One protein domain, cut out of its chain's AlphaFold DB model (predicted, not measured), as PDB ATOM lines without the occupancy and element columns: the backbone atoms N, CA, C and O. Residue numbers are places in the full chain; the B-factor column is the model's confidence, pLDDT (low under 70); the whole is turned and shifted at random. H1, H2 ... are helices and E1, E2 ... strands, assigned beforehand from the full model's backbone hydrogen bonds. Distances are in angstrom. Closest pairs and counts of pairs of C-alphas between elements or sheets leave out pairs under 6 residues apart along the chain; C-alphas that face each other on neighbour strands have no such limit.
ATOM      1  N   VAL A   3     -32.784  66.086  88.645       94.81
ATOM      2  CA  VAL A   3     -33.702  67.181  88.343       94.81
ATOM      3  C   VAL A   3     -34.971  67.009  89.160       94.81
ATOM      4  O   VAL A   3     -35.461  65.897  89.333       94.81
ATOM      5  N   SER A   4     -35.504  68.122  89.645       94.69
ATOM      6  CA  SER A   4     -36.814  68.175  90.279       94.69
ATOM      7  C   SER A   4     -37.570  69.412  89.802       94.69
ATOM      8  O   SER A   4     -37.040  70.210  89.021       94.69
ATOM      9  N   ARG A   5     -38.821  69.556  90.231       95.38
ATOM     10  CA  ARG A   5     -39.632  70.748  89.993       95.38
ATOM     11  C   ARG A   5     -40.314  71.211  91.272       95.38
ATOM     12  O   ARG A   5     -40.407  70.491  92.262       95.38
ATOM     13  N   GLY A   6     -40.794  72.438  91.217       95.19
ATOM     14  CA  GLY A   6     -41.513  73.078  92.297       95.19
ATOM     15  C   GLY A   6     -42.031  74.432  91.853       95.19
ATOM     16  O   GLY A   6     -41.835  74.845  90.707       95.19
ATOM     17  N   GLU A   7     -42.662  75.122  92.784       96.25
ATOM     18  CA  GLU A   7     -43.201  76.456  92.589       96.25
ATOM     19  C   GLU A   7     -42.459  77.445  93.485       96.25
ATOM     20  O   GLU A   7     -42.333  77.234  94.693       96.25
ATOM     21  N   SER A   8     -41.953  78.529  92.895       94.62
ATOM     22  CA  SER A   8     -41.393  79.624  93.682       94.62
ATOM     23  C   SER A   8     -42.520  80.422  94.314       94.62
ATOM     24  O   SER A   8     -43.414  80.897  93.618       94.62
ATOM     25  N   ILE A   9     -42.423  80.644  95.617       95.88
ATOM     26  CA  ILE A   9     -43.366  81.449  96.384       95.88
ATOM     27  C   ILE A   9     -42.722  82.769  96.830       95.88
ATOM     28  O   ILE A   9     -41.503  82.831  97.028       95.88
ATOM     29  N   PRO A  10     -43.514  83.839  97.014       93.56
ATOM     30  CA  PRO A  10     -43.034  85.048  97.668       93.56
ATOM     31  C   PRO A  10     -42.575  84.742  99.098       93.56
ATOM     32  O   PRO A  10     -43.306  84.128  99.873       93.56
ATOM     33  N   ALA A  11     -41.383  85.207  99.462       91.44
ATOM     34  CA  ALA A  11     -40.852  85.110 100.817       91.44
ATOM     35  C   ALA A  11     -39.894  86.279 101.091       91.44
ATOM     36  O   ALA A  11     -39.301  86.811 100.145       91.44
ATOM     37  N   PRO A  12     -39.719  86.696 102.358       91.31
ATOM     38  CA  PRO A  12     -38.682  87.653 102.705       91.31
ATOM     39  C   PRO A  12     -37.308  87.128 102.290       91.31
ATOM     40  O   PRO A  12     -36.998  85.946 102.447       91.31
ATOM     41  N   ASN A  13     -36.465  88.015 101.773       88.19
ATOM     42  CA  ASN A  13     -35.091  87.654 101.484       88.19
ATOM     43  C   ASN A  13     -34.286  87.632 102.789       88.19
ATOM     44  O   ASN A  13     -34.032  88.678 103.388       88.19
ATOM     45  N   HIS A  14     -33.914  86.436 103.233       85.19
ATOM     46  CA  HIS A  14     -33.169  86.232 104.475       85.19
ATOM     47  C   HIS A  14     -31.646  86.215 104.277       85.19
ATOM     48  O   HIS A  14     -30.910  86.194 105.264       85.19
ATOM     49  N   PHE A  15     -31.159  86.235 103.031       84.69
ATOM     50  CA  PHE A  15     -29.741  86.087 102.706       84.69
ATOM     51  C   PHE A  15     -29.261  87.190 101.751       84.69
ATOM     52  O   PHE A  15     -30.047  87.883 101.112       84.69
ATOM     53  N   GLN A  16     -27.947  87.390 101.651       82.81
ATOM     54  CA  GLN A  16     -27.404  88.304 100.644       82.81
ATOM     55  C   GLN A  16     -27.556  87.702  99.240       82.81
ATOM     56  O   GLN A  16     -27.237  86.535  99.023       82.81
ATOM     57  N   GLY A  17     -27.995  88.520  98.281       82.38
ATOM     58  CA  GLY A  17     -28.225  88.109  96.892       82.38
ATOM     59  C   GLY A  17     -29.690  87.796  96.587       82.38
ATOM     60  O   GLY A  17     -30.579  88.159  97.351       82.38
ATOM     61  N   ASN A  18     -29.948  87.154  95.446       81.25
ATOM     62  CA  ASN A  18     -31.295  86.750  95.043       81.25
ATOM     63  C   ASN A  18     -31.598  85.351  95.582       81.25
ATOM     64  O   ASN A  18     -30.899  84.394  95.248       81.25
ATOM     65  N   THR A  19     -32.661  85.225  96.371       87.69
ATOM     66  CA  THR A  19     -33.135  83.945  96.902       87.69
ATOM     67  C   THR A  19     -34.489  83.592  96.304       87.69
ATOM     68  O   THR A  19     -35.367  84.450  96.235       87.69
ATOM     69  N   ALA A  20     -34.686  82.326  95.943       90.38
ATOM     70  CA  ALA A  20     -36.000  81.774  95.635       90.38
ATOM     71  C   ALA A  20     -36.408  80.821  96.762       90.38
ATOM     72  O   ALA A  20     -35.658  79.905  97.097       90.38
ATOM     73  N   THR A  21     -37.587  81.039  97.343       93.56
ATOM     74  CA  THR A  21     -38.208  80.058  98.240       93.56
ATOM     75  C   THR A  21     -39.120  79.194  97.394       93.56
ATOM     76  O   THR A  21     -39.989  79.725  96.708       93.56
ATOM     77  N   VAL A  22     -38.902  77.881  97.400       93.75
ATOM     78  CA  VAL A  22     -39.575  76.955  96.485       93.75
ATOM     79  C   VAL A  22     -40.321  75.896  97.284       93.75
ATOM     80  O   VAL A  22     -39.726  75.230  98.129       93.75
ATOM     81  N   ILE A  23     -41.608  75.721  96.989       95.69
ATOM     82  CA  ILE A  23     -42.351  74.518  97.365       95.69
ATOM     83  C   ILE A  23     -41.996  73.458  96.333       95.69
ATOM     84  O   ILE A  23     -42.335  73.585  95.158       95.69
ATOM     85  N   THR A  24     -41.261  72.438  96.751       95.44
ATOM     86  CA  THR A  24     -40.857  71.341  95.873       95.44
ATOM     87  C   THR A  24     -42.015  70.369  95.706       95.44
ATOM     88  O   THR A  24     -42.820  70.193  96.617       95.44
ATOM     89  N   GLU A  25     -42.129  69.758  94.531       94.00
ATOM     90  CA  GLU A  25     -43.149  68.734  94.315       94.00
ATOM     91  C   GLU A  25     -42.912  67.436  95.081       94.00
ATOM     92  O   GLU A  25     -43.859  66.957  95.710       94.00
ATOM     93  N   PRO A  26     -41.696  66.852  95.090       93.00
ATOM     94  CA  PRO A  26     -41.364  65.950  96.174       93.00
ATOM     95  C   PRO A  26     -41.420  66.736  97.482       93.00
ATOM     96  O   PRO A  26     -41.025  67.904  97.533       93.00
ATOM     97  N   ASP A  27     -41.856  66.079  98.553       95.06
ATOM     98  CA  ASP A  27     -41.700  66.628  99.895       95.06
ATOM     99  C   ASP A  27     -40.256  67.125 100.091       95.06
ATOM    100  O   ASP A  27     -39.291  66.449  99.713       95.06
ATOM    101  N   ALA A  28     -40.104  68.324 100.651       94.75
ATOM    102  CA  ALA A  28     -38.803  68.978 100.735       94.75
ATOM    103  C   ALA A  28     -37.792  68.144 101.536       94.75
ATOM    104  O   ALA A  28     -36.613  68.102 101.181       94.75
ATOM    105  N   ALA A  29     -38.239  67.431 102.579       95.38
ATOM    106  CA  ALA A  29     -37.360  66.551 103.339       95.38
ATOM    107  C   ALA A  29     -36.935  65.343 102.497       95.38
ATOM    108  O   ALA A  29     -35.766  64.960 102.535       95.38
ATOM    109  N   ALA A  30     -37.837  64.768 101.699       94.00
ATOM    110  CA  ALA A  30     -37.495  63.689 100.773       94.00
ATOM    111  C   ALA A  30     -36.460  64.135  99.726       94.00
ATOM    112  O   ALA A  30     -35.458  63.443  99.527       94.00
ATOM    113  N   LEU A  31     -36.647  65.312  99.118       93.38
ATOM    114  CA  LEU A  31     -35.705  65.871  98.145       93.38
ATOM    115  C   LEU A  31     -34.325  66.115  98.766       93.38
ATOM    116  O   LEU A  31     -33.314  65.661  98.231       93.38
ATOM    117  N   VAL A  32     -34.268  66.811  99.905       93.75
ATOM    118  CA  VAL A  32     -33.002  67.143 100.575       93.75
ATOM    119  C   VAL A  32     -32.269  65.877 101.015       93.75
ATOM    120  O   VAL A  32     -31.074  65.741 100.749       93.75
ATOM    121  N   ASN A  33     -32.975  64.917 101.621       94.62
ATOM    122  CA  ASN A  33     -32.375  63.643 102.017       94.62
ATOM    123  C   ASN A  33     -31.845  62.872 100.804       94.62
ATOM    124  O   ASN A  33     -30.745  62.321 100.868       94.62
ATOM    125  N   GLY A  34     -32.579  62.870  99.691       92.75
ATOM    126  CA  GLY A  34     -32.126  62.282  98.434       92.75
ATOM    127  C   GLY A  34     -30.843  62.930  97.910       92.75
ATOM    128  O   GLY A  34     -29.903  62.221  97.547       92.75
ATOM    129  N   ILE A  35     -30.767  64.267  97.900       93.38
ATOM    130  CA  ILE A  35     -29.576  65.016  97.457       93.38
ATOM    131  C   ILE A  35     -28.356  64.631  98.304       93.38
ATOM    132  O   ILE A  35     -27.314  64.268  97.756       93.38
ATOM    133  N   VAL A  36     -28.500  64.675  99.633       95.00
ATOM    134  CA  VAL A  36     -27.409  64.414 100.584       95.00
ATOM    135  C   VAL A  36     -26.936  62.965 100.508       95.00
ATOM    136  O   VAL A  36     -25.743  62.712 100.345       95.00
ATOM    137  N   THR A  37     -27.855  62.003 100.600       95.12
ATOM    138  CA  THR A  37     -27.500  60.574 100.624       95.12
ATOM    139  C   THR A  37     -27.018  60.063  99.267       95.12
ATOM    140  O   THR A  37     -26.182  59.164  99.218       95.12
ATOM    141  N   GLY A  38     -27.479  60.668  98.168       92.69
ATOM    142  CA  GLY A  38     -27.009  60.382  96.811       92.69
ATOM    143  C   GLY A  38     -25.654  61.009  96.457       92.69
ATOM    144  O   GLY A  38     -25.147  60.758  95.365       92.69
ATOM    145  N   GLY A  39     -25.062  61.818  97.347       94.38
ATOM    146  CA  GLY A  39     -23.768  62.467  97.116       94.38
ATOM    147  C   GLY A  39     -23.808  63.575  96.057       94.38
ATOM    148  O   GLY A  39     -22.809  63.822  95.381       94.38
ATOM    149  N   TYR A  40     -24.960  64.226  95.878       93.81
ATOM    150  CA  TYR A  40     -25.134  65.308  94.911       93.81
ATOM    151  C   TYR A  40     -24.656  66.660  95.482       93.81
ATOM    152  O   TYR A  40     -24.647  66.857  96.698       93.81
ATOM    153  N   PRO A  41     -24.226  67.607  94.627       92.44
ATOM    154  CA  PRO A  41     -23.694  68.888  95.086       92.44
ATOM    155  C   PRO A  41     -24.769  69.770  95.733       92.44
ATOM    156  O   PRO A  41     -25.945  69.704  95.387       92.44
ATOM    157  N   HIS A  42     -24.334  70.662  96.627       91.50
ATOM    158  CA  HIS A  42     -25.199  71.661  97.264       91.50
ATOM    159  C   HIS A  42     -25.549  72.838  96.334       91.50
ATOM    160  O   HIS A  42     -26.551  73.513  96.546       91.50
ATOM    161  N   HIS A  43     -24.732  73.098  95.307       93.12
ATOM    162  CA  HIS A  43     -25.048  74.081  94.273       93.12
ATOM    163  C   HIS A  43     -26.034  73.494  93.263       93.12
ATOM    164  O   HIS A  43     -25.769  72.457  92.653       93.12
ATOM    165  N   LEU A  44     -27.140  74.206  93.060       90.69
ATOM    166  CA  LEU A  44     -28.211  73.842  92.140       90.69
ATOM    167  C   LEU A  44     -28.393  74.926  91.077       90.69
ATOM    168  O   LEU A  44     -28.032  76.087  91.275       90.69
ATOM    169  N   VAL A  45     -28.993  74.539  89.955       93.25
ATOM    170  CA  VAL A  45     -29.405  75.453  88.887       93.25
ATOM    171  C   VAL A  45     -30.928  75.533  88.888       93.25
ATOM    172  O   VAL A  45     -31.595  74.501  88.886       93.25
ATOM    173  N   ILE A  46     -31.472  76.750  88.873       92.62
ATOM    174  CA  ILE A  46     -32.916  77.004  88.797       92.62
ATOM    175  C   ILE A  46     -33.260  77.483  87.387       92.62
ATOM    176  O   ILE A  46     -32.590  78.359  86.841       92.62
ATOM    177  N   SER A  47     -34.322  76.919  86.811       95.38
ATOM    178  CA  SER A  47     -34.904  77.354  85.540       95.38
ATOM    179  C   SER A  47     -36.363  77.740  85.741       95.38
ATOM    180  O   SER A  47     -37.121  76.993  86.353       95.38
ATOM    181  N   TRP A  48     -36.764  78.880  85.176       95.12
ATOM    182  CA  TRP A  48     -38.150  79.368  85.198       95.12
ATOM    183  C   TRP A  48     -39.042  78.751  84.115       95.12
ATOM    184  O   TRP A  48     -40.247  78.977  84.103       95.12
ATOM    185  N   ILE A  49     -38.456  77.973  83.208       96.19
ATOM    186  CA  ILE A  49     -39.174  77.166  82.219       96.19
ATOM    187  C   ILE A  49     -38.917  75.681  82.479       96.19
ATOM    188  O   ILE A  49     -37.857  75.312  82.999       96.19
ATOM    189  N   ASP A  50     -39.860  74.822  82.088       94.50
ATOM    190  CA  ASP A  50     -39.700  73.375  82.245       94.50
ATOM    191  C   ASP A  50     -38.685  72.815  81.237       94.50
ATOM    192  O   ASP A  50     -39.000  72.508  80.088       94.50
ATOM    193  N   VAL A  51     -37.439  72.681  81.691       96.31
ATOM    194  CA  VAL A  51     -36.312  72.157  80.905       96.31
ATOM    195  C   VAL A  51     -36.174  70.636  80.978       96.31
ATOM    196  O   VAL A  51     -35.347  70.068  80.260       96.31
ATOM    197  N   ARG A  52     -36.968  69.947  81.812       95.94
ATOM    198  CA  ARG A  52     -36.839  68.496  82.032       95.94
ATOM    199  C   ARG A  52     -36.926  67.681  80.743       95.94
ATOM    200  O   ARG A  52     -36.092  66.793  80.586       95.94
ATOM    201  N   PRO A  53     -37.828  67.969  79.779       96.94
ATOM    202  CA  PRO A  53     -37.851  67.227  78.518       96.94
ATOM    203  C   PRO A  53     -36.510  67.276  77.768       96.94
ATOM    204  O   PRO A  53     -36.019  66.241  77.317       96.94
ATOM    205  N   GLY A  54     -35.882  68.455  77.702       97.50
ATOM    206  CA  GLY A  54     -34.568  68.633  77.078       97.50
ATOM    207  C   GLY A  54     -33.449  67.944  77.862       97.50
ATOM    208  O   GLY A  54     -32.606  67.268  77.273       97.50
ATOM    209  N   ILE A  55     -33.476  68.035  79.197       97.12
ATOM    210  CA  ILE A  55     -32.492  67.367  80.060       97.12
ATOM    211  C   ILE A  55     -32.586  65.840  79.934       97.12
ATOM    212  O   ILE A  55     -31.549  65.187  79.825       97.12
ATOM    213  N   ARG A  56     -33.792  65.260  79.881       97.75
ATOM    214  CA  ARG A  56     -33.993  63.818  79.641       97.75
ATOM    215  C   ARG A  56     -33.375  63.380  78.321       97.75
ATOM    216  O   ARG A  56     -32.668  62.374  78.274       97.75
ATOM    217  N   GLN A  57     -33.628  64.137  77.253       98.25
ATOM    218  CA  GLN A  57     -33.066  63.843  75.939       98.25
ATOM    219  C   GLN A  57     -31.534  63.900  75.974       98.25
ATOM    220  O   GLN A  57     -30.878  62.963  75.524       98.25
ATOM    221  N   MET A  58     -30.968  64.954  76.560       98.12
ATOM    222  CA  MET A  58     -29.524  65.116  76.726       98.12
ATOM    223  C   MET A  58     -28.906  63.977  77.544       98.12
ATOM    224  O   MET A  58     -27.924  63.380  77.108       98.12
ATOM    225  N   ALA A  59     -29.490  63.639  78.696       97.88
ATOM    226  CA  ALA A  59     -29.019  62.562  79.561       97.88
ATOM    227  C   ALA A  59     -28.963  61.227  78.813       97.88
ATOM    228  O   ALA A  59     -27.951  60.529  78.864       97.88
ATOM    229  N   LYS A  60     -30.016  60.920  78.042       97.75
ATOM    230  CA  LYS A  60     -30.077  59.730  77.189       97.75
ATOM    231  C   LYS A  60     -28.984  59.734  76.117       97.75
ATOM    232  O   LYS A  60     -28.332  58.713  75.934       97.75
ATOM    233  N   MET A  61     -28.781  60.852  75.417       98.56
ATOM    234  CA  MET A  61     -27.764  60.959  74.359       98.56
ATOM    235  C   MET A  61     -26.338  60.804  74.894       98.56
ATOM    236  O   MET A  61     -25.498  60.207  74.231       98.56
ATOM    237  N   LEU A  62     -26.072  61.337  76.088       98.38
ATOM    238  CA  LEU A  62     -24.742  61.341  76.696       98.38
ATOM    239  C   LEU A  62     -24.484  60.137  77.615       98.38
ATOM    240  O   LEU A  62     -23.402  60.032  78.184       98.38
ATOM    241  N   GLY A  63     -25.466  59.248  77.800       97.56
ATOM    242  CA  GLY A  63     -25.356  58.119  78.729       97.56
ATOM    243  C   GLY A  63     -25.205  58.542  80.195       97.56
ATOM    244  O   GLY A  63     -24.620  57.812  80.990       97.56
ATOM    245  N   ILE A  64     -25.706  59.725  80.564       96.94
ATOM    246  CA  ILE A  64     -25.619  60.253  81.929       96.94
ATOM    247  C   ILE A  64     -26.808  59.723  82.740       96.94
ATOM    248  O   ILE A  64     -27.952  59.988  82.362       96.94
ATOM    249  N   PRO A  65     -26.588  59.047  83.885       95.31
ATOM    250  CA  PRO A  65     -27.676  58.665  84.776       95.31
ATOM    251  C   PRO A  65     -28.461  59.891  85.252       95.31
ATOM    252  O   PRO A  65     -27.876  60.863  85.747       95.31
ATOM    253  N   LEU A  66     -29.785  59.839  85.118       94.75
ATOM    254  CA  LEU A  66     -30.707  60.893  85.527       94.75
ATOM    255  C   LEU A  66     -31.677  60.349  86.576       94.75
ATOM    256  O   LEU A  66     -32.431  59.420  86.303       94.75
ATOM    257  N   THR A  67     -31.656  60.962  87.754       93.25
ATOM    258  CA  THR A  67     -32.657  60.780  88.804       93.25
ATOM    259  C   THR A  67     -33.642  61.938  88.718       93.25
ATOM    260  O   THR A  67     -33.231  63.099  88.740       93.25
ATOM    261  N   GLU A  68     -34.931  61.632  88.618       91.75
ATOM    262  CA  GLU A  68     -35.996  62.631  88.685       91.75
ATOM    263  C   GLU A  68     -36.851  62.417  89.927       91.75
ATOM    264  O   GLU A  68     -37.267  61.290  90.205       91.75
ATOM    265  N   TRP A  69     -37.100  63.515  90.641       88.00
ATOM    266  CA  TRP A  69     -37.983  63.587  91.802       88.00
ATOM    267  C   TRP A  69     -39.076  64.627  91.588       88.00
ATOM    268  O   TRP A  69     -38.751  65.744  91.112       88.00
TER     269      TRP A  69
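AT A GLANCE: This is residues 3 to 69 of the 69 residues of the protein "Unannotated protein" of freshwater metagenome (UniProt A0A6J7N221). A short two-stranded hairpin, E1 and E2, lies to one side of two separate helices, H1 and H2, in a loose arrangement where loops fill much of the space. A loop of residues 10 to 20 lies at one end of the longest axis and H2 at the other, and after H2 residues 63 to 69 fold back into the gap between the helices, ending near the first printed residue. The printed part has 67 residues, with the named elements in the order E1, E2, H1, H2; the sheet, E1 - E2, is antiparallel. The class is mixed, helices and strands, but under half of the residues, 29 of 67, are in named elements. The whole is only just loose, close to compact, with a radius of gyration of the C-alphas of 13.5 A and spans of 40 by 27 by 21 A.

HOW THE PARTS SIT: The strands E1, residues 6 to 9, and E2, residues 21 to 24, are antiparallel neighbours and form a hairpin, with 150 degrees between their directions. The C-alphas of Ser 8 and Val 22 face each other at 4.3 A. N 7 and O 23, and N 23 and O 7, are within hydrogen-bond range, each pair at 2.8 A. The helix H1, residues 28 to 37, follows E2 after a tight link of 3 residues; their closest C-alphas, those of Thr 24 and Leu 31, are 7.9 A apart. The helix H2, residues 52 to 62, is apart from E1, E2 and H1, and H1 is apart from E1. In H1 and H2 every O i to N i+4 pair is within hydrogen-bond range.

IN THESE COORDINATES: E1 runs from Gly 6, C-alpha at (-41.513, 73.078, 92.297), to Ile 9 and is 9.5 A long from first to last C-alpha. E2, from Thr 21 to Thr 24, is 9.4 A long. H1 runs from Ala 28, C-alpha at (-38.803, 68.978, 100.735), to Thr 37, 14.1 A. H2, the longest helix with 11 residues, runs 15.0 A from Arg 52 to Leu 62, whose C-alpha is at (-24.742, 61.341, 76.696).

THE WHOLE: The two C-alphas farthest apart, those of Pro 12 and Met 61, are 40.4 A apart, while those of Val 3 and Trp 69, the first and last printed, are 6.6 A apart. Trp 69 is the chain's last residue. The links E1 to E2, 11 residues, and H1 to H2, 14 residues, are long. The printed part has no cut. Its mean pLDDT is 93.6, and no printed residue is under 70 in this predicted model.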